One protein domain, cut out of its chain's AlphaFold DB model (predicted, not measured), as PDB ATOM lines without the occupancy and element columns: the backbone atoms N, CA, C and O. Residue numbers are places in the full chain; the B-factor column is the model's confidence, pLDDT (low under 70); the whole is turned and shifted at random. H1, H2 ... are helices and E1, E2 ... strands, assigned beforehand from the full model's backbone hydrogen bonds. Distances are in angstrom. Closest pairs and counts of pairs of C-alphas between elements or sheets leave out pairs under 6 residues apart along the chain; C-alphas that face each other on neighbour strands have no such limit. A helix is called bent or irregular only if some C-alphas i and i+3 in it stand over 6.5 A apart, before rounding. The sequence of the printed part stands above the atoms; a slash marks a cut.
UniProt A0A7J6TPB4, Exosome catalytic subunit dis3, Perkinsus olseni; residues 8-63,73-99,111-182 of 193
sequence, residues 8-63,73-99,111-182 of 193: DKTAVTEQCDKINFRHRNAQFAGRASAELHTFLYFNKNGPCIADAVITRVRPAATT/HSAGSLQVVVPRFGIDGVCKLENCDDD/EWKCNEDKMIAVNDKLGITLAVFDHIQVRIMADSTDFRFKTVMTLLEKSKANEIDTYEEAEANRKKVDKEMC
ATOM      1  N   ASP A   8     237.715 255.065 317.131       86.50
ATOM      2  CA  ASP A   8     236.629 256.040 317.137       86.50
ATOM      3  C   ASP A   8     237.067 257.365 316.494       86.50
ATOM      4  O   ASP A   8     237.863 258.134 317.040       86.50
ATOM      5  N   LYS A   9     236.538 257.633 315.296       88.69
ATOM      6  CA  LYS A   9     236.896 258.806 314.489       88.69
ATOM      7  C   LYS A   9     236.552 260.120 315.190       88.69
ATOM      8  O   LYS A   9     237.291 261.095 315.033       88.69
ATOM      9  N   THR A  10     235.442 260.178 315.924       90.12
ATOM     10  CA  THR A  10     235.008 261.410 316.601       90.12
ATOM     11  C   THR A  10     235.963 261.744 317.743       90.12
ATOM     12  O   THR A  10     236.506 262.847 317.768       90.12
ATOM     13  N   ALA A  11     236.285 260.762 318.592       87.31
ATOM     14  CA  ALA A  11     237.223 260.917 319.701       87.31
ATOM     15  C   ALA A  11     238.623 261.362 319.240       87.31
ATOM     16  O   ALA A  11     239.236 262.239 319.854       87.31
ATOM     17  N   VAL A  12     239.124 260.807 318.130       90.62
ATOM     18  CA  VAL A  12     240.414 261.218 317.551       90.62
ATOM     19  C   VAL A  12     240.352 262.653 317.019       90.62
ATOM     20  O   VAL A  12     241.271 263.431 317.267       90.62
ATOM     21  N   THR A  13     239.264 263.031 316.342       92.62
ATOM     22  CA  THR A  13     239.092 264.390 315.797       92.62
ATOM     23  C   THR A  13     239.045 265.434 316.916       92.62
ATOM     24  O   THR A  13     239.790 266.410 316.871       92.62
ATOM     25  N   GLU A  14     238.272 265.187 317.976       94.25
ATOM     26  CA  GLU A  14     238.218 266.076 319.144       94.25
ATOM     27  C   GLU A  14     239.585 266.235 319.824       94.25
ATOM     28  O   GLU A  14     239.941 267.313 320.310       94.25
ATOM     29  N   GLN A  15     240.367 265.154 319.882       93.44
ATOM     30  CA  GLN A  15     241.710 265.203 320.440       93.44
ATOM     31  C   GLN A  15     242.653 266.031 319.557       93.44
ATOM     32  O   GLN A  15     243.433 266.829 320.084       93.44
ATOM     33  N   CYS A  16     242.557 265.900 318.231       94.62
ATOM     34  CA  CYS A  16     243.292 266.741 317.286       94.62
ATOM     35  C   CYS A  16     242.938 268.224 317.455       94.62
ATOM     36  O   CYS A  16     243.844 269.057 317.510       94.62
ATOM     37  N   ASP A  17     241.662 268.564 317.632       96.75
ATOM     38  CA  ASP A  17     241.229 269.951 317.837       96.75
ATOM     39  C   ASP A  17     241.805 270.551 319.123       96.75
ATOM     40  O   ASP A  17     242.320 271.675 319.121       96.75
ATOM     41  N   LYS A  18     241.821 269.777 320.216       96.94
ATOM     42  CA  LYS A  18     242.462 270.183 321.479       96.94
ATOM     43  C   LYS A  18     243.959 270.436 321.297       96.94
ATOM     44  O   LYS A  18     244.480 271.409 321.847       96.94
ATOM     45  N   ILE A  19     244.651 269.583 320.542       97.25
ATOM     46  CA  ILE A  19     246.081 269.744 320.248       97.25
ATOM     47  C   ILE A  19     246.310 271.000 319.406       97.25
ATOM     48  O   ILE A  19     247.157 271.813 319.767       97.25
ATOM     49  N   ASN A  20     245.528 271.210 318.349       97.31
ATOM     50  CA  ASN A  20     245.641 272.377 317.474       97.31
ATOM     51  C   ASN A  20     245.412 273.686 318.240       97.31
ATOM     52  O   ASN A  20     246.182 274.640 318.097       97.31
ATOM     53  N   PHE A  21     244.398 273.712 319.108       97.69
ATOM     54  CA  PHE A  21     244.113 274.853 319.972       97.69
ATOM     55  C   PHE A  21     245.276 275.150 320.926       97.69
ATOM     56  O   PHE A  21     245.753 276.283 320.999       97.69
ATOM     57  N   ARG A  22     245.786 274.126 321.623       97.69
ATOM     58  CA  ARG A  22     246.917 274.279 322.551       97.69
ATOM     59  C   ARG A  22     248.199 274.677 321.834       97.69
ATOM     60  O   ARG A  22     248.914 275.532 322.340       97.69
ATOM     61  N   HIS A  23     248.469 274.111 320.661       97.69
ATOM     62  CA  HIS A  23     249.635 274.454 319.855       97.69
ATOM     63  C   HIS A  23     249.600 275.930 319.450       97.69
ATOM     64  O   HIS A  23     250.557 276.657 319.699       97.69
ATOM     65  N   ARG A  24     248.472 276.406 318.908       97.00
ATOM     66  CA  ARG A  24     248.303 277.819 318.547       97.00
ATOM     67  C   ARG A  24     248.511 278.743 319.753       97.00
ATOM     68  O   ARG A  24     249.234 279.729 319.644       97.00
ATOM     69  N   ASN A  25     247.934 278.406 320.905       97.19
ATOM     70  CA  ASN A  25     248.081 279.212 322.119       97.19
ATOM     71  C   ASN A  25     249.507 279.181 322.679       97.19
ATOM     72  O   ASN A  25     249.997 280.212 323.130       97.19
ATOM     73  N   ALA A  26     250.193 278.039 322.609       97.25
ATOM     74  CA  ALA A  26     251.594 277.928 323.002       97.25
ATOM     75  C   ALA A  26     252.496 278.821 322.134       97.25
ATOM     76  O   ALA A  26     253.379 279.490 322.663       97.25
ATOM     77  N   GLN A  27     252.228 278.911 320.825       95.94
ATOM     78  CA  GLN A  27     252.950 279.827 319.933       95.94
ATOM     79  C   GLN A  27     252.706 281.299 320.295       95.94
ATOM     80  O   GLN A  27     253.647 282.093 320.305       95.94
ATOM     81  N   PHE A  28     251.468 281.677 320.629       94.75
ATOM     82  CA  PHE A  28     251.176 283.036 321.097       94.75
ATOM     83  C   PHE A  28     251.850 283.351 322.434       94.75
ATOM     84  O   PHE A  28     252.432 284.423 322.573       94.75
ATOM     85  N   ALA A  29     251.836 282.414 323.383       95.00
ATOM     86  CA  ALA A  29     252.523 282.568 324.661       95.00
ATOM     87  C   ALA A  29     254.043 282.717 324.479       95.00
ATOM     88  O   ALA A  29     254.652 283.571 325.115       95.00
ATOM     89  N   GLY A  30     254.644 281.944 323.566       93.62
ATOM     90  CA  GLY A  30     256.061 282.073 323.217       93.62
ATOM     91  C   GLY A  30     256.403 283.452 322.647       93.62
ATOM     92  O   GLY A  30     257.377 284.068 323.075       93.62
ATOM     93  N   ARG A  31     255.569 283.982 321.741       91.38
ATOM     94  CA  ARG A  31     255.742 285.334 321.178       91.38
ATOM     95  C   ARG A  31     255.613 286.426 322.240       91.38
ATOM     96  O   ARG A  31     256.486 287.281 322.319       91.38
ATOM     97  N   ALA A  32     254.584 286.356 323.084       90.50
ATOM     98  CA  ALA A  32     254.377 287.314 324.170       90.50
ATOM     99  C   ALA A  32     255.510 287.270 325.213       90.50
ATOM    100  O   ALA A  32     255.899 288.299 325.761       90.50
ATOM    101  N   SER A  33     256.072 286.086 325.474       92.38
ATOM    102  CA  SER A  33     257.228 285.938 326.359       92.38
ATOM    103  C   SER A  33     258.463 286.638 325.793       92.38
ATOM    104  O   SER A  33     259.109 287.391 326.521       92.38
ATOM    105  N   ALA A  34     258.763 286.450 324.505       89.19
ATOM    106  CA  ALA A  34     259.876 287.134 323.848       89.19
ATOM    107  C   ALA A  34     259.693 288.662 323.864       89.19
ATOM    108  O   ALA A  34     260.610 289.376 324.257       89.19
ATOM    109  N   GLU A  35     258.491 289.148 323.537       89.19
ATOM    110  CA  GLU A  35     258.147 290.576 323.566       89.19
ATOM    111  C   GLU A  35     258.366 291.201 324.954       89.19
ATOM    112  O   GLU A  35     258.972 292.268 325.075       89.19
ATOM    113  N   LEU A  36     257.959 290.508 326.023       90.38
ATOM    114  CA  LEU A  36     258.195 290.966 327.392       90.38
ATOM    115  C   LEU A  36     259.691 291.041 327.733       90.38
ATOM    116  O   LEU A  36     260.125 291.994 328.378       90.38
ATOM    117  N   HIS A  37     260.495 290.062 327.313       90.00
ATOM    118  CA  HIS A  37     261.938 290.082 327.572       90.00
ATOM    119  C   HIS A  37     262.639 291.204 326.800       90.00
ATOM    120  O   HIS A  37     263.498 291.883 327.359       90.00
ATOM    121  N   THR A  38     262.221 291.465 325.560       90.50
ATOM    122  CA  THR A  38     262.666 292.632 324.790       90.50
ATOM    123  C   THR A  38     262.346 293.932 325.527       90.50
ATOM    124  O   THR A  38     263.217 294.791 325.666       90.50
ATOM    125  N   PHE A  39     261.126 294.069 326.055       91.06
ATOM    126  CA  PHE A  39     260.753 295.219 326.875       91.06
ATOM    127  C   PHE A  39     261.669 295.364 328.101       91.06
ATOM    128  O   PHE A  39     262.201 296.448 328.336       91.06
ATOM    129  N   LEU A  40     261.897 294.284 328.856       90.75
ATOM    130  CA  LEU A  40     262.754 294.304 330.046       90.75
ATOM    131  C   LEU A  40     264.197 294.706 329.718       90.75
ATOM    132  O   LEU A  40     264.808 295.443 330.492       90.75
ATOM    133  N   TYR A  41     264.726 294.267 328.575       90.69
ATOM    134  CA  TYR A  41     266.056 294.654 328.111       90.69
ATOM    135  C   TYR A  41     266.164 296.162 327.884       90.69
ATOM    136  O   TYR A  41     267.032 296.805 328.472       90.69
ATOM    137  N   PHE A  42     265.261 296.751 327.092       91.56
ATOM    138  CA  PHE A  42     265.285 298.195 326.827       91.56
ATOM    139  C   PHE A  42     264.927 299.025 328.062       91.56
ATOM    140  O   PHE A  42     265.433 300.131 328.226       91.56
ATOM    141  N   ASN A  43     264.110 298.487 328.968       90.94
ATOM    142  CA  ASN A  43     263.825 299.133 330.244       90.94
ATOM    143  C   ASN A  43     265.065 299.181 331.157       90.94
ATOM    144  O   ASN A  43     265.268 300.157 331.870       90.94
ATOM    145  N   LYS A  44     265.911 298.140 331.133       90.94
ATOM    146  CA  LYS A  44     267.144 298.069 331.932       90.94
ATOM    147  C   LYS A  44     268.305 298.850 331.309       90.94
ATOM    148  O   LYS A  44     269.024 299.538 332.028       90.94
ATOM    149  N   ASN A  45     268.505 298.715 330.000       89.44
ATOM    150  CA  ASN A  45     269.656 299.278 329.290       89.44
ATOM    151  C   ASN A  45     269.403 300.696 328.757       89.44
ATOM    152  O   ASN A  45     270.349 301.383 328.380       89.44
ATOM    153  N   GLY A  46     268.146 301.144 328.757       89.69
ATOM    154  CA  GLY A  46     267.749 302.464 328.288       89.69
ATOM    155  C   GLY A  46     267.456 302.527 326.784       89.69
ATOM    156  O   GLY A  46     267.493 301.513 326.078       89.69
ATOM    157  N   PRO A  47     267.123 303.729 326.283       90.25
ATOM    158  CA  PRO A  47     266.778 303.940 324.885       90.25
ATOM    159  C   PRO A  47     267.979 303.674 323.971       90.25
ATOM    160  O   PRO A  47     269.102 304.086 324.261       90.25
ATOM    161  N   CYS A  48     267.738 303.018 322.839       90.25
ATOM    162  CA  CYS A  48     268.771 302.661 321.867       90.25
ATOM    163  C   CYS A  48     268.413 303.191 320.475       90.25
ATOM    164  O   CYS A  48     267.236 303.251 320.121       90.25
ATOM    165  N   ILE A  49     269.422 303.559 319.686       92.19
ATOM    166  CA  ILE A  49     269.267 303.901 318.268       92.19
ATOM    167  C   ILE A  49     269.767 302.715 317.448       92.19
ATOM    168  O   ILE A  49     270.844 302.175 317.718       92.19
ATOM    169  N   ALA A  50     268.973 302.291 316.472       89.81
ATOM    170  CA  ALA A  50     269.325 301.199 315.581       89.81
ATOM    171  C   ALA A  50     268.816 301.453 314.164       89.81
ATOM    172  O   ALA A  50     267.821 302.148 313.965       89.81
ATOM    173  N   ASP A  51     269.497 300.839 313.204       91.19
ATOM    174  CA  ASP A  51     269.051 300.795 311.821       91.19
ATOM    175  C   ASP A  51     267.915 299.773 311.658       91.19
ATOM    176  O   ASP A  51     267.951 298.662 312.207       91.19
ATOM    177  N   ALA A  52     266.884 300.176 310.929       92.38
ATOM    178  CA  ALA A  52     265.686 299.403 310.671       92.38
ATOM    179  C   ALA A  52     265.307 299.479 309.196       92.38
ATOM    180  O   ALA A  52     265.555 300.469 308.515       92.38
ATOM    181  N   VAL A  53     264.650 298.431 308.720       92.62
ATOM    182  CA  VAL A  53     264.206 298.311 307.334       92.62
ATOM    183  C   VAL A  53     262.691 298.397 307.294       92.62
ATOM    184  O   VAL A  53     261.997 297.662 308.006       92.62
ATOM    185  N   ILE A  54     262.165 299.273 306.441       93.25
ATOM    186  CA  ILE A  54     260.721 299.403 306.237       93.25
ATOM    187  C   ILE A  54     260.211 298.155 305.514       93.25
ATOM    188  O   ILE A  54     260.642 297.848 304.405       93.25
ATOM    189  N   THR A  55     259.260 297.440 306.109       92.94
ATOM    190  CA  THR A  55     258.625 296.268 305.485       92.94
ATOM    191  C   THR A  55     257.281 296.606 304.866       92.94
ATOM    192  O   THR A  55     256.898 296.015 303.855       92.94
ATOM    193  N   ARG A  56     256.549 297.558 305.452       90.75
ATOM    194  CA  ARG A  56     255.244 297.978 304.946       90.75
ATOM    195  C   ARG A  56     254.915 299.409 305.338       90.75
ATOM    196  O   ARG A  56     255.138 299.816 306.472       90.75
ATOM    197  N   VAL A  57     254.283 300.133 304.421       89.88
ATOM    198  CA  VAL A  57     253.686 301.446 304.689       89.88
ATOM    199  C   VAL A  57     252.185 301.271 304.916       89.88
ATOM    200  O   VAL A  57     251.512 300.569 304.160       89.88
ATOM    201  N   ARG A  58     251.650 301.876 305.978       86.25
ATOM    202  CA  ARG A  58     250.219 301.892 306.297       86.25
ATOM    203  C   ARG A  58     249.718 303.335 306.307       86.25
ATOM    204  O   ARG A  58     250.275 304.150 307.046       86.25
ATOM    205  N   PRO A  59     248.662 303.663 305.548       82.81
ATOM    206  CA  PRO A  59     248.037 304.970 305.655       82.81
ATOM    207  C   PRO A  59     247.365 305.121 307.022       82.81
ATOM    208  O   PRO A  59     247.142 304.134 307.733       82.81
ATOM    209  N   ALA A  60     247.041 306.359 307.395       75.38
ATOM    210  CA  ALA A  60     246.213 306.616 308.563       75.38
ATOM    211  C   ALA A  60     244.959 305.739 308.498       75.38
ATOM    212  O   ALA A  60     244.252 305.720 307.486       75.38
ATOM    213  N   ALA A  61     244.683 304.995 309.570       61.16
ATOM    214  CA  ALA A  61     243.439 304.256 309.654       61.16
ATOM    215  C   ALA A  61     242.299 305.276 309.587       61.16
ATOM    216  O   ALA A  61     242.088 306.046 310.525       61.16
ATOM    217  N   THR A  62     241.549 305.266 308.485       47.22
ATOM    218  CA  THR A  62     240.285 305.992 308.304       47.22
ATOM    219  C   THR A  62     239.207 305.345 309.179       47.22
ATOM    220  O   THR A  62     238.118 304.994 308.738       47.22
ATOM    221  N   THR A  63     239.489 305.145 310.466       44.06
ATOM    222  CA  THR A  63     238.468 304.801 311.444       44.06
ATOM    223  C   THR A  63     237.676 306.076 311.683       44.06
ATOM    224  O   THR A  63     237.999 306.875 312.560       44.06
ATOM    225  N   HIS A  73     246.988 314.084 315.293       55.50
ATOM    226  CA  HIS A  73     246.480 313.549 314.040       55.50
ATOM    227  C   HIS A  73     247.517 312.579 313.447       55.50
ATOM    228  O   HIS A  73     248.575 312.959 312.951       55.50
ATOM    229  N   SER A  74     247.233 311.275 313.542       62.94
ATOM    230  CA  SER A  74     248.106 310.239 312.977       62.94
ATOM    231  C   SER A  74     247.983 310.233 311.455       62.94
ATOM    232  O   SER A  74     246.908 309.982 310.915       62.94
ATOM    233  N   ALA A  75     249.101 310.478 310.780       67.94
ATOM    234  CA  ALA A  75     249.214 310.567 309.326       67.94
ATOM    235  C   ALA A  75     249.350 309.195 308.646       67.94
ATOM    236  O   ALA A  75     249.059 309.006 307.463       67.94
ATOM    237  N   GLY A  76     249.792 308.209 309.425       81.88
ATOM    238  CA  GLY A  76     250.047 306.851 308.988       81.88
ATOM    239  C   GLY A  76     250.974 306.128 309.950       81.88
ATOM    240  O   GLY A  76     251.292 306.606 311.042       81.88
ATOM    241  N   SER A  77     251.400 304.938 309.553       87.75
ATOM    242  CA  SER A  77     252.402 304.184 310.293       87.75
ATOM    243  C   SER A  77     253.278 303.357 309.362       87.75
ATOM    244  O   SER A  77     252.838 302.890 308.311       87.75
ATOM    245  N   LEU A  78     254.534 303.181 309.746       90.50
ATOM    246  CA  LEU A  78     255.507 302.349 309.055       90.50
ATOM    247  C   LEU A  78     255.710 301.080 309.876       90.50
ATOM    248  O   LEU A  78     255.998 301.155 311.067       90.50
ATOM    249  N   GLN A  79     255.559 299.922 309.248       92.69
ATOM    250  CA  GLN A  79     255.995 298.657 309.821       92.69
ATOM    251  C   GLN A  79     257.476 298.477 309.499       92.69
ATOM    252  O   GLN A  79     257.877 298.582 308.335       92.69
ATOM    253  N   VAL A  80     258.283 298.247 310.530       93.81
ATOM    254  CA  VAL A  80     259.741 298.284 310.452       93.81
ATOM    255  C   VAL A  80     260.321 297.081 311.177       93.81
ATOM    256  O   VAL A  80     259.897 296.728 312.273       93.81
ATOM    257  N   VAL A  81     261.323 296.458 310.571       93.81
ATOM    258  CA  VAL A  81     262.085 295.381 311.202       93.81
ATOM    259  C   VAL A  81     263.444 295.924 311.583       93.81
ATOM    260  O   VAL A  81     264.112 296.531 310.752       93.81
ATOM    261  N   VAL A  82     263.866 295.679 312.819       92.12
ATOM    262  CA  VAL A  82     265.197 296.028 313.320       92.12
ATOM    263  C   VAL A  82     266.050 294.760 313.310       92.12
ATOM    264  O   VAL A  82     265.951 293.951 314.243       92.12
ATOM    265  N   PRO A  83     266.897 294.536 312.286       89.44
ATOM    266  CA  PRO A  83     267.589 293.263 312.126       89.44
ATOM    267  C   PRO A  83     268.495 292.950 313.314       89.44
ATOM    268  O   PRO A  83     268.533 291.806 313.754       89.44
ATOM    269  N   ARG A  84     269.162 293.968 313.876       86.50
ATOM    270  CA  ARG A  84     270.093 293.841 315.009       86.50
ATOM    271  C   ARG A  84     269.483 293.147 316.230       86.50
ATOM    272  O   ARG A  84     270.163 292.350 316.866       86.50
ATOM    273  N   PHE A  85     268.224 293.447 316.544       87.62
ATOM    274  CA  PHE A  85     267.512 292.865 317.687       87.62
ATOM    275  C   PHE A  85     266.526 291.762 317.275       87.62
ATOM    276  O   PHE A  85     265.982 291.083 318.139       87.62
ATOM    277  N   GLY A  86     266.283 291.577 315.973       87.00
ATOM    278  CA  GLY A  86     265.314 290.605 315.464       87.00
ATOM    279  C   GLY A  86     263.863 290.942 315.820       87.00
ATOM    280  O   GLY A  86     263.036 290.037 315.912       87.00
ATOM    281  N   ILE A  87     263.557 292.223 316.039       90.50
ATOM    282  CA  ILE A  87     262.229 292.699 316.441       90.50
ATOM    283  C   ILE A  87     261.535 293.412 315.279       90.50
ATOM    284  O   ILE A  87     262.178 294.109 314.495       90.50
ATOM    285  N   ASP A  88     260.222 293.231 315.186       91.06
ATOM    286  CA  ASP A  88     259.330 293.961 314.279       91.06
ATOM    287  C   ASP A  88     258.504 294.937 315.121       91.06
ATOM    288  O   ASP A  88     258.098 294.613 316.241       91.06
ATOM    289  N   GLY A  89     258.279 296.138 314.611       89.56
ATOM    290  CA  GLY A  89     257.524 297.165 315.300       89.56
ATOM    291  C   GLY A  89     256.884 298.153 314.344       89.56
ATOM    292  O   GLY A  89     257.083 298.134 313.132       89.56
ATOM    293  N   VAL A  90     256.057 299.021 314.915       90.31
ATOM    294  CA  VAL A  90     255.318 300.029 314.162       90.31
ATOM    295  C   VAL A  90     255.801 301.403 314.601       90.31
ATOM    296  O   VAL A  90     255.620 301.785 315.757       90.31
ATOM    297  N   CYS A  91     256.372 302.156 313.667       89.81
ATOM    298  CA  CYS A  91     256.662 303.571 313.838       89.81
ATOM    299  C   CYS A  91     255.436 304.379 313.426       89.81
ATOM    300  O   CYS A  91     254.978 304.301 312.286       89.81
ATOM    301  N   LYS A  92     254.879 305.154 314.356       87.25
ATOM    302  CA  LYS A  92     253.782 306.070 314.033       87.25
ATOM    303  C   LYS A  92     254.351 307.313 313.367       87.25
ATOM    304  O   LYS A  92     255.348 307.853 313.833       87.25
ATOM    305  N   LEU A  93     253.700 307.741 312.293       84.12
ATOM    306  CA  LEU A  93     253.942 309.036 311.680       84.12
ATOM    307  C   LEU A  93     252.899 309.998 312.244       84.12
ATOM    308  O   LEU A  93     251.689 309.795 312.080       84.12
ATOM    309  N   GLU A  94     253.378 310.994 312.971       74.69
ATOM    310  CA  GLU A  94     252.563 312.077 313.504       74.69
ATOM    311  C   GLU A  94     252.639 313.244 312.522       74.69
ATOM    312  O   GLU A  94     253.715 313.560 312.012       74.69
ATOM    313  N   ASN A  95     251.489 313.845 312.219       66.25
ATOM    314  CA  ASN A  95     251.476 315.192 311.673       66.25
ATOM    315  C   ASN A  95     251.556 316.142 312.868       66.25
ATOM    316  O   ASN A  95     250.824 315.951 313.841       66.25
ATOM    317  N   CYS A  96     252.439 317.135 312.812       53.50
ATOM    318  CA  CYS A  96     252.235 318.327 313.620       53.50
ATOM    319  C   CYS A  96     251.248 319.217 312.862       53.50
ATOM    320  O   CYS A  96     251.418 319.447 311.662       53.50
ATOM    321  N   ASP A  97     250.190 319.639 313.543       48.97
ATOM    322  CA  ASP A  97     249.287 320.649 313.011       48.97
ATOM    323  C   ASP A  97     250.018 322.001 313.076       48.97
ATOM    324  O   ASP A  97     250.673 322.304 314.071       48.97
ATOM    325  N   ASP A  98     249.944 322.795 312.007       47.75
ATOM    326  CA  ASP A  98     250.575 324.122 311.901       47.75
ATOM    327  C   ASP A  98     249.823 325.206 312.725       47.75
ATOM    328  O   ASP A  98     249.931 326.388 312.418       47.75
ATOM    329  N   ASP A  99     249.036 324.825 313.741       47.03
ATOM    330  CA  ASP A  99     248.075 325.713 314.425       47.03
ATOM    331  C   ASP A  99     248.585 326.317 315.757       47.03
ATOM    332  O   ASP A  99     247.832 327.022 316.431       47.03
ATOM    333  N   GLU A 111     253.297 317.385 306.682       73.38
ATOM    334  CA  GLU A 111     252.245 316.389 306.506       73.38
ATOM    335  C   GLU A 111     252.807 315.140 305.803       73.38
ATOM    336  O   GLU A 111     253.393 315.224 304.717       73.38
ATOM    337  N   TRP A 112     252.614 313.965 306.406       81.38
ATOM    338  CA  TRP A 112     252.979 312.692 305.790       81.38
ATOM    339  C   TRP A 112     251.857 312.174 304.890       81.38
ATOM    340  O   TRP A 112     250.771 311.817 305.348       81.38
ATOM    341  N   LYS A 113     252.153 312.027 303.600       82.06
ATOM    342  CA  LYS A 113     251.259 311.422 302.607       82.06
ATOM    343  C   LYS A 113     251.667 309.977 302.363       82.06
ATOM    344  O   LYS A 113     252.670 309.697 301.707       82.06
ATOM    345  N   CYS A 114     250.878 309.049 302.892       80.94
ATOM    346  CA  CYS A 114     251.106 307.613 302.744       80.94
ATOM    347  C   CYS A 114     250.253 307.039 301.608       80.94
ATOM    348  O   CYS A 114     249.025 307.121 301.646       80.94
ATOM    349  N   ASN A 115     250.889 306.408 300.622       82.88
ATOM    350  CA  ASN A 115     250.216 305.695 299.541       82.88
ATOM    351  C   ASN A 115     250.419 304.182 299.719       82.88
ATOM    352  O   ASN A 115     251.539 303.692 299.569       82.88
ATOM    353  N   GLU A 116     249.347 303.446 300.036       79.25
ATOM    354  CA  GLU A 116     249.415 301.993 300.255       79.25
ATOM    355  C   GLU A 116     249.685 301.217 298.960       79.25
ATOM    356  O   GLU A 116     250.476 300.281 298.976       79.25
ATOM    357  N   ASP A 117     249.112 301.631 297.826       82.00
ATOM    358  CA  ASP A 117     249.283 300.923 296.547       82.00
ATOM    359  C   ASP A 117     250.727 300.985 296.051       82.00
ATOM    360  O   ASP A 117     251.255 300.030 295.482       82.00
ATOM    361  N   LYS A 118     251.380 302.128 296.280       83.50
ATOM    362  CA  LYS A 118     252.785 302.343 295.922       83.50
ATOM    363  C   LYS A 118     253.753 301.968 297.040       83.50
ATOM    364  O   LYS A 118     254.952 301.945 296.793       83.50
ATOM    365  N   MET A 119     253.246 301.691 298.242       87.50
ATOM    366  CA  MET A 119     254.022 301.430 299.456       87.50
ATOM    367  C   MET A 119     255.098 302.495 299.729       87.50
ATOM    368  O   MET A 119     256.251 302.183 300.030       87.50
ATOM    369  N   ILE A 120     254.711 303.765 299.598       87.38
ATOM    370  CA  ILE A 120     255.592 304.922 299.781       87.38
ATOM    371  C   ILE A 120     254.931 305.911 300.745       87.38
ATOM    372  O   ILE A 120     253.732 306.179 300.643       87.38
ATOM    373  N   ALA A 121     255.721 306.476 301.655       85.94
ATOM    374  CA  ALA A 121     255.364 307.629 302.469       85.94
ATOM    375  C   ALA A 121     256.212 308.836 302.046       85.94
ATOM    376  O   ALA A 121     257.440 308.752 301.996       85.94
ATOM    377  N   VAL A 122     255.559 309.949 301.722       85.94
ATOM    378  CA  VAL A 122     256.214 311.191 301.294       85.94
ATOM    379  C   VAL A 122     255.953 312.274 302.329       85.94
ATOM    380  O   VAL A 122     254.809 312.460 302.742       85.94
ATOM    381  N   ASN A 123     257.003 312.986 302.726       84.81
ATOM    382  CA  ASN A 123     256.893 314.231 303.472       84.81
ATOM    383  C   ASN A 123     257.358 315.388 302.581       84.81
ATOM    384  O   ASN A 123     258.549 315.505 302.285       84.81
ATOM    385  N   ASP A 124     256.415 316.229 302.153       77.31
ATOM    386  CA  ASP A 124     256.685 317.302 301.187       77.31
ATOM    387  C   ASP A 124     257.566 318.416 301.783       77.31
ATOM    388  O   ASP A 124     258.421 318.948 301.079       77.31
ATOM    389  N   LYS A 125     257.415 318.745 303.081       74.06
ATOM    390  CA  LYS A 125     258.205 319.814 303.729       74.06
ATOM    391  C   LYS A 125     259.657 319.391 303.962       74.06
ATOM    392  O   LYS A 125     260.569 320.188 303.776       74.06
ATOM    393  N   LEU A 126     259.871 318.132 304.346       70.81
ATOM    394  CA  LEU A 126     261.214 317.592 304.592       70.81
ATOM    395  C   LEU A 126     261.907 317.118 303.304       70.81
ATOM    396  O   LEU A 126     263.103 316.836 303.322       70.81
ATOM    397  N   GLY A 127     261.173 316.983 302.193       78.19
ATOM    398  CA  GLY A 127     261.694 316.411 300.948       78.19
ATOM    399  C   GLY A 127     262.101 314.937 301.080       78.19
ATOM    400  O   GLY A 127     262.854 314.420 300.254       78.19
ATOM    401  N   ILE A 128     261.628 314.247 302.124       83.69
ATOM    402  CA  ILE A 128     261.980 312.857 302.416       83.69
ATOM    403  C   ILE A 128     260.906 311.945 301.832       83.69
ATOM    404  O   ILE A 128     259.722 312.044 302.151       83.69
ATOM    405  N   THR A 129     261.343 311.009 300.992       88.19
ATOM    406  CA  THR A 129     260.517 309.903 300.505       88.19
ATOM    407  C   THR A 129     261.013 308.605 301.127       88.19
ATOM    408  O   THR A 129     262.199 308.281 301.019       88.19
ATOM    409  N   LEU A 130     260.113 307.874 301.777       89.50
ATOM    410  CA  LEU A 130     260.358 306.573 302.391       89.50
ATOM    411  C   LEU A 130     259.617 305.498 301.598       89.50
ATOM    412  O   LEU A 130     258.389 305.532 301.504       89.50
ATOM    413  N   ALA A 131     260.354 304.551 301.031       90.62
ATOM    414  CA  ALA A 131     259.805 303.386 300.348       90.62
ATOM    415  C   ALA A 131     260.017 302.109 301.177       90.62
ATOM    416  O   ALA A 131     260.778 302.080 302.144       90.62
ATOM    417  N   VAL A 132     259.344 301.025 300.795       91.94
ATOM    418  CA  VAL A 132     259.647 299.697 301.351       91.94
ATOM    419  C   VAL A 132     261.085 299.310 301.010       91.94
ATOM    420  O   VAL A 132     261.571 299.596 299.920       91.94
ATOM    421  N   PHE A 133     261.738 298.639 301.955       91.25
ATOM    422  CA  PHE A 133     263.152 298.267 301.959       91.25
ATOM    423  C   PHE A 133     264.143 299.425 302.097       91.25
ATOM    424  O   PHE A 133     265.346 299.174 302.114       91.25
ATOM    425  N   ASP A 134     263.671 300.660 302.279       90.56
ATOM    426  CA  ASP A 134     264.559 301.732 302.710       90.56
ATOM    427  C   ASP A 134     265.013 301.495 304.156       90.56
ATOM    428  O   ASP A 134     264.237 301.065 305.021       90.56
ATOM    429  N   HIS A 135     266.283 301.815 304.395       91.00
ATOM    430  CA  HIS A 135     266.900 301.823 305.712       91.00
ATOM    431  C   HIS A 135     266.628 303.157 306.414       91.00
ATOM    432  O   HIS A 135     266.747 304.238 305.825       91.00
ATOM    433  N   ILE A 136     266.241 303.076 307.679       91.50
ATOM    434  CA  ILE A 136     265.907 304.210 308.535       91.50
ATOM    435  C   ILE A 136     266.509 304.014 309.921       91.50
ATOM    436  O   ILE A 136     266.578 302.898 310.434       91.50
ATOM    437  N   GLN A 137     266.860 305.110 310.578       91.62
ATOM    438  CA  GLN A 137     267.232 305.074 311.981       91.62
ATOM    439  C   GLN A 137     265.990 305.201 312.856       91.62
ATOM    440  O   GLN A 137     265.205 306.149 312.737       91.62
ATOM    441  N   VAL A 138     265.834 304.251 313.772       92.31
ATOM    442  CA  VAL A 138     264.752 304.242 314.753       92.31
ATOM    443  C   VAL A 138     265.309 304.312 316.165       92.31
ATOM    444  O   VAL A 138     266.296 303.659 316.515       92.31
ATOM    445  N   ARG A 139     264.639 305.095 317.007       92.88
ATOM    446  CA  ARG A 139     264.840 305.087 318.451       92.88
ATOM    447  C   ARG A 139     263.896 304.076 319.078       92.88
ATOM    448  O   ARG A 139     262.682 304.187 318.930       92.88
ATOM    449  N   ILE A 140     264.457 303.123 319.807       92.56
ATOM    450  CA  ILE A 140     263.735 302.061 320.501       92.56
ATOM    451  C   ILE A 140     263.685 302.404 321.987       92.56
ATOM    452  O   ILE A 140     264.728 302.632 322.605       92.56
ATOM    453  N   MET A 141     262.481 302.445 322.558       91.00
ATOM    454  CA  MET A 141     262.253 302.778 323.966       91.00
ATOM    455  C   MET A 141     261.246 301.824 324.605       91.00
ATOM    456  O   MET A 141     260.308 301.361 323.956       91.00
ATOM    457  N   ALA A 142     261.423 301.543 325.893       90.69
ATOM    458  CA  ALA A 142     260.423 300.849 326.694       90.69
ATOM    459  C   ALA A 142     259.372 301.856 327.190       90.69
ATOM    460  O   ALA A 142     259.726 302.886 327.756       90.69
ATOM    461  N   ASP A 143     258.089 301.561 326.982       88.31
ATOM    462  CA  ASP A 143     256.967 302.366 327.472       88.31
ATOM    463  C   ASP A 143     256.049 301.500 328.349       88.31
ATOM    464  O   ASP A 143     255.679 300.380 327.981       88.31
ATOM    465  N   SER A 144     255.691 302.024 329.523       84.69
ATOM    466  CA  SER A 144     254.822 301.383 330.518       84.69
ATOM    467  C   SER A 144     253.612 302.238 330.913       84.69
ATOM    468  O   SER A 144     252.938 301.924 331.893       84.69
ATOM    469  N   THR A 145     253.330 303.325 330.190       80.38
ATOM    470  CA  THR A 145     252.319 304.332 330.566       80.38
ATOM    471  C   THR A 145     250.870 303.825 330.590       80.38
ATOM    472  O   THR A 145     250.064 304.354 331.346       80.38
ATOM    473  N   ASP A 146     250.529 302.781 329.827       76.81
ATOM    474  CA  ASP A 146     249.146 302.282 329.658       76.81
ATOM    475  C   ASP A 146     248.902 300.921 330.343       76.81
ATOM    476  O   ASP A 146     248.143 300.086 329.852       76.81
ATOM    477  N   PHE A 147     249.640 300.619 331.422       76.19
ATOM    478  CA  PHE A 147     249.650 299.296 332.084       76.19
ATOM    479  C   PHE A 147     249.966 298.117 331.143       76.19
ATOM    480  O   PHE A 147     249.772 296.949 331.481       76.19
ATOM    481  N   ARG A 148     250.465 298.426 329.946       78.81
ATOM    482  CA  ARG A 148     250.913 297.492 328.923       78.81
ATOM    483  C   ARG A 148     252.388 297.741 328.702       78.81
ATOM    484  O   ARG A 148     252.781 298.852 328.356       78.81
ATOM    485  N   PHE A 149     253.179 296.697 328.896       84.19
ATOM    486  CA  PHE A 149     254.591 296.708 328.559       84.19
ATOM    487  C   PHE A 149     254.717 296.638 327.044       84.19
ATOM    488  O   PHE A 149     254.322 295.642 326.440       84.19
ATOM    489  N   LYS A 150     255.205 297.714 326.429       85.44
ATOM    490  CA  LYS A 150     255.399 297.775 324.982       85.44
ATOM    491  C   LYS A 150     256.726 298.443 324.661       85.44
ATOM    492  O   LYS A 150     257.161 299.370 325.342       85.44
ATOM    493  N   THR A 151     257.347 297.992 323.585       87.38
ATOM    494  CA  THR A 151     258.501 298.667 323.000       87.38
ATOM    495  C   THR A 151     257.995 299.624 321.925       87.38
ATOM    496  O   THR A 151     257.325 299.210 320.981       87.38
ATOM    497  N   VAL A 152     258.267 300.916 322.089       89.19
ATOM    498  CA  VAL A 152     257.882 301.966 321.142       89.19
ATOM    499  C   VAL A 152     259.076 302.290 320.256       89.19
ATOM    500  O   VAL A 152     260.198 302.431 320.744       89.19
ATOM    501  N   MET A 153     258.818 302.396 318.954       90.94
ATOM    502  CA  MET A 153     259.809 302.781 317.958       90.94
ATOM    503  C   MET A 153     259.434 304.135 317.366       90.94
ATOM    504  O   MET A 153     258.337 304.296 316.826       90.94
ATOM    505  N   THR A 154     260.356 305.086 317.429       90.25
ATOM    506  CA  THR A 154     260.190 306.425 316.858       90.25
ATOM    507  C   THR A 154     261.174 306.603 315.710       90.25
ATOM    508  O   THR A 154     262.359 306.316 315.870       90.25
ATOM    509  N   LEU A 155     260.684 307.059 314.556       89.12
ATOM    510  CA  LEU A 155     261.526 307.409 313.413       89.12
ATOM    511  C   LEU A 155     262.405 308.616 313.775       89.12
ATOM    512  O   LEU A 155     261.892 309.594 314.313       89.12
ATOM    513  N   LEU A 156     263.705 308.546 313.481       87.62
ATOM    514  CA  LEU A 156     264.628 309.676 313.617       87.62
ATOM    515  C   LEU A 156     264.967 310.265 312.248       87.62
ATOM    516  O   LEU A 156     264.574 311.383 311.939       87.62
ATOM    517  N   GLU A 157     265.667 309.496 311.416       85.19
ATOM    518  CA  GLU A 157     266.145 309.952 310.112       85.19
ATOM    519  C   GLU A 157     266.207 308.808 309.095       85.19
ATOM    520  O   GLU A 157     266.167 307.626 309.449       85.19
ATOM    521  N   LYS A 158     266.296 309.162 307.808       83.75
ATOM    522  CA  LYS A 158     266.558 308.193 306.738       83.75
ATOM    523  C   LYS A 158     268.056 307.886 306.706       83.75
ATOM    524  O   LYS A 158     268.852 308.804 306.516       83.75
ATOM    525  N   SER A 159     268.427 306.613 306.850       79.62
ATOM    526  CA  SER A 159     269.829 306.188 306.822       79.62
ATOM    527  C   SER A 159     270.443 306.508 305.455       79.62
ATOM    528  O   SER A 159     269.828 306.288 304.405       79.62
ATOM    529  N   LYS A 160     271.670 307.039 305.442       74.31
ATOM    530  CA  LYS A 160     272.418 307.236 304.192       74.31
ATOM    531  C   LYS A 160     272.913 305.883 303.690       74.31
ATOM    532  O   LYS A 160     273.329 305.042 304.476       74.31
ATOM    533  N   ALA A 161     272.954 305.698 302.371       62.66
ATOM    534  CA  ALA A 161     273.373 304.434 301.751       62.66
ATOM    535  C   ALA A 161     274.784 303.953 302.163       62.66
ATOM    536  O   ALA A 161     275.075 302.768 302.063       62.66
ATOM    537  N   ASN A 162     275.646 304.858 302.641       61.41
ATOM    538  CA  ASN A 162     277.011 304.549 303.077       61.41
ATOM    539  C   ASN A 162     277.109 304.062 304.535       61.41
ATOM    540  O   ASN A 162     278.185 303.654 304.954       61.41
ATOM    541  N   GLU A 163     276.025 304.143 305.309       62.59
ATOM    542  CA  GLU A 163     275.968 303.768 306.732       62.59
ATOM    543  C   GLU A 163     275.237 302.432 306.948       62.59
ATOM    544  O   GLU A 163     274.945 302.053 308.078       62.59
ATOM    545  N   ILE A 164     274.918 301.721 305.863       68.19
ATOM    546  CA  ILE A 164     274.250 300.423 305.922       68.19
ATOM    547  C   ILE A 164     275.297 299.355 306.256       68.19
ATOM    548  O   ILE A 164     276.213 299.122 305.464       68.19
ATOM    549  N   ASP A 165     275.137 298.699 307.408       67.44
ATOM    550  CA  ASP A 165     275.976 297.571 307.825       67.44
ATOM    551  C   ASP A 165     276.006 296.492 306.733       67.44
ATOM    552  O   ASP A 165     274.972 296.094 306.178       67.44
ATOM    553  N   THR A 166     277.192 295.954 306.453       78.69
ATOM    554  CA  THR A 166     277.294 294.786 305.574       78.69
ATOM    555  C   THR A 166     276.629 293.566 306.224       78.69
ATOM    556  O   THR A 166     276.467 293.484 307.444       78.69
ATOM    557  N   TYR A 167     276.234 292.577 305.415       74.38
ATOM    558  CA  TYR A 167     275.535 291.385 305.917       74.38
ATOM    559  C   TYR A 167     276.301 290.667 307.042       74.38
ATOM    560  O   TYR A 167     275.695 290.241 308.029       74.38
ATOM    561  N   GLU A 168     277.621 290.547 306.895       80.38
ATOM    562  CA  GLU A 168     278.496 289.851 307.845       80.38
ATOM    563  C   GLU A 168     278.570 290.594 309.187       80.38
ATOM    564  O   GLU A 168     278.425 289.985 310.251       80.38
ATOM    565  N   GLU A 169     278.706 291.922 309.146       80.62
ATOM    566  CA  GLU A 169     278.716 292.785 310.333       80.62
ATOM    567  C   GLU A 169     277.364 292.755 311.048       80.62
ATOM    568  O   GLU A 169     277.298 292.585 312.270       80.62
ATOM    569  N   ALA A 170     276.268 292.818 310.288       76.00
ATOM    570  CA  ALA A 170     274.921 292.709 310.826       76.00
ATOM    571  C   ALA A 170     274.676 291.338 311.486       76.00
ATOM    572  O   ALA A 170     274.051 291.270 312.546       76.00
ATOM    573  N   GLU A 171     275.164 290.232 310.909       79.38
ATOM    574  CA  GLU A 171     275.041 288.899 311.515       79.38
ATOM    575  C   GLU A 171     275.861 288.770 312.804       79.38
ATOM    576  O   GLU A 171     275.345 288.269 313.809       79.38
ATOM    577  N   ALA A 172     277.103 289.253 312.808       82.56
ATOM    578  CA  ALA A 172     277.949 289.252 313.997       82.56
ATOM    579  C   ALA A 172     277.318 290.080 315.129       82.56
ATOM    580  O   ALA A 172     277.258 289.626 316.277       82.56
ATOM    581  N   ASN A 173     276.768 291.251 314.796       82.62
ATOM    582  CA  ASN A 173     276.053 292.110 315.736       82.62
ATOM    583  C   ASN A 173     274.807 291.419 316.301       82.62
ATOM    584  O   ASN A 173     274.608 291.442 317.516       82.62
ATOM    585  N   ARG A 174     274.011 290.739 315.463       81.00
ATOM    586  CA  ARG A 174     272.864 289.939 315.927       81.00
ATOM    587  C   ARG A 174     273.284 288.845 316.901       81.00
ATOM    588  O   ARG A 174     272.680 288.725 317.958       81.00
ATOM    589  N   LYS A 175     274.323 288.065 316.579       82.50
ATOM    590  CA  LYS A 175     274.814 286.985 317.459       82.50
ATOM    591  C   LYS A 175     275.306 287.529 318.798       82.50
ATOM    592  O   LYS A 175     275.022 286.951 319.845       82.50
ATOM    593  N   LYS A 176     276.010 288.664 318.776       85.31
ATOM    594  CA  LYS A 176     276.477 289.344 319.988       85.31
ATOM    595  C   LYS A 176     275.307 289.803 320.861       85.31
ATOM    596  O   LYS A 176     275.325 289.561 322.064       85.31
ATOM    597  N   VAL A 177     274.297 290.421 320.253       83.50
ATOM    598  CA  VAL A 177     273.094 290.894 320.950       83.50
ATOM    599  C   VAL A 177     272.248 289.731 321.467       83.50
ATOM    600  O   VAL A 177     271.777 289.809 322.592       83.50
ATOM    601  N   ASP A 178     272.090 288.639 320.715       80.44
ATOM    602  CA  ASP A 178     271.336 287.454 321.161       80.44
ATOM    603  C   ASP A 178     271.957 286.857 322.432       80.44
ATOM    604  O   ASP A 178     271.252 286.567 323.396       80.44
ATOM    605  N   LYS A 179     273.293 286.785 322.485       82.31
ATOM    606  CA  LYS A 179     274.029 286.349 323.679       82.31
ATOM    607  C   LYS A 179     273.878 287.311 324.863       82.31
ATOM    608  O   LYS A 179     273.856 286.870 326.006       82.31
ATOM    609  N   GLU A 180     273.786 288.613 324.605       84.44
ATOM    610  CA  GLU A 180     273.557 289.627 325.643       84.44
ATOM    611  C   GLU A 180     272.117 289.585 326.181       84.44
ATOM    612  O   GLU A 180     271.892 289.672 327.387       84.44
ATOM    613  N   MET A 181     271.146 289.426 325.282       78.56
ATOM    614  CA  MET A 181     269.712 289.369 325.565       78.56
ATOM    615  C   MET A 181     269.308 288.084 326.287       78.56
ATOM    616  O   MET A 181     268.407 288.093 327.122       78.56
ATOM    617  N   CYS A 182     269.930 286.963 325.927       74.75
ATOM    618  CA  CYS A 182     269.564 285.628 326.386       74.75
ATOM    619  C   CYS A 182     270.828 284.829 326.750       74.75
ATOM    620  O   CYS A 182     271.179 283.890 326.034       74.75
TER     621      CYS A 182
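AT A GLANCE: This is residues 8 to 63, 73 to 99 and 111 to 182 of the 193 residues of the protein "Exosome catalytic subunit dis3" of Perkinsus olseni (UniProt A0A7J6TPB4). A five-stranded sheet curls round and folds back on itself like part of a barrel, and a small three-stranded sheet, E4 to E6, faces part of it with its strands crossed. From this body the long helix H1 sticks out as an arm with its residues 9 to 33, while the shorter H2 lies off the sheets near the other end of H1. The printed part has 155 residues and is mixed, in the order H1, E1 to E8, H2; both sheets are antiparallel, ordered E3 E2 E1 E7 E8 and E4 E5 E6. It is loose, with a radius of gyration of the C-alphas of 19.4 A, and elongated, spanning 68 by 41 by 33 A.

HOW THE PARTS SIT: H1, residues 9 to 45, has a tight link to E1, residues 48 to 59, which bends by 80 degrees at residue 55. E2, residues 74 to 82, pairs with E1, N 53 and O 81 being 2.8 A apart, and forms a hairpin with E3, residues 87 to 94, where N 78 and O 91 are 2.8 A apart. E4, residues 112 to 115, E5, residues 120 to 123, and E6, residues 128 to 131, form a meander, each strand the antiparallel neighbour of the one before, with N 113 and O 122 at 2.8 A and N 121 and O 130 at 2.8 A. E7, residues 135 to 143, pairs with E1, N 52 and O 136 being 2.8 A apart, and forms a hairpin with E8, residues 150 to 158, with N 139 and O 154 at 2.8 A. This is a folded sheet, bent back into two leaves: E3 and E2 face E7 and E8, with E1 as the hinge; the closest C-alphas of E3 and E8, Cys 91 and Met 153, are 5.2 A apart. The two sheets form a sandwich, face to face, their strands at 76 degrees; the closest C-alphas of E1 and E4, Pro 59 and Cys 114, are 5.0 A apart. H1 is on the larger sheet but only grazes it with residues 34 to 45, the C-alphas of Asn 43 and Ala 142 of E7 being closest at 5.2 A. H2, residues 167 to 181, is on neither sheet; it is close to H1 but not clearly touching, about perpendicular at 87 degrees, with the C-alphas of Tyr 41 and Met 181 closest at 6.9 A. In both helices every O i to N i+4 pair is within hydrogen-bond range.

IN THESE COORDINATES: H1 begins at C-alpha 9 (236.896, 258.806, 314.489) and is 54.1 A long. E1 is 26.4 A long, E7 23.9 A and E8 23.8 A. H2, 20.6 A long, ends at C-alpha 181 (269.712, 289.369, 325.565).

THE WHOLE: The farthest C-alphas, Asp 8 and Asp 99, are 70.7 A apart. Residues 64 to 72 and 100 to 110 are not printed; the C-alpha gaps are 12.1 A from 63 to 73 and 12.9 A from 99 to 111. Of the links printed whole, none is long. The model's pLDDT is under 70 at residues 61 to 63, 73 to 75, 95 to 99 and 161 to 165.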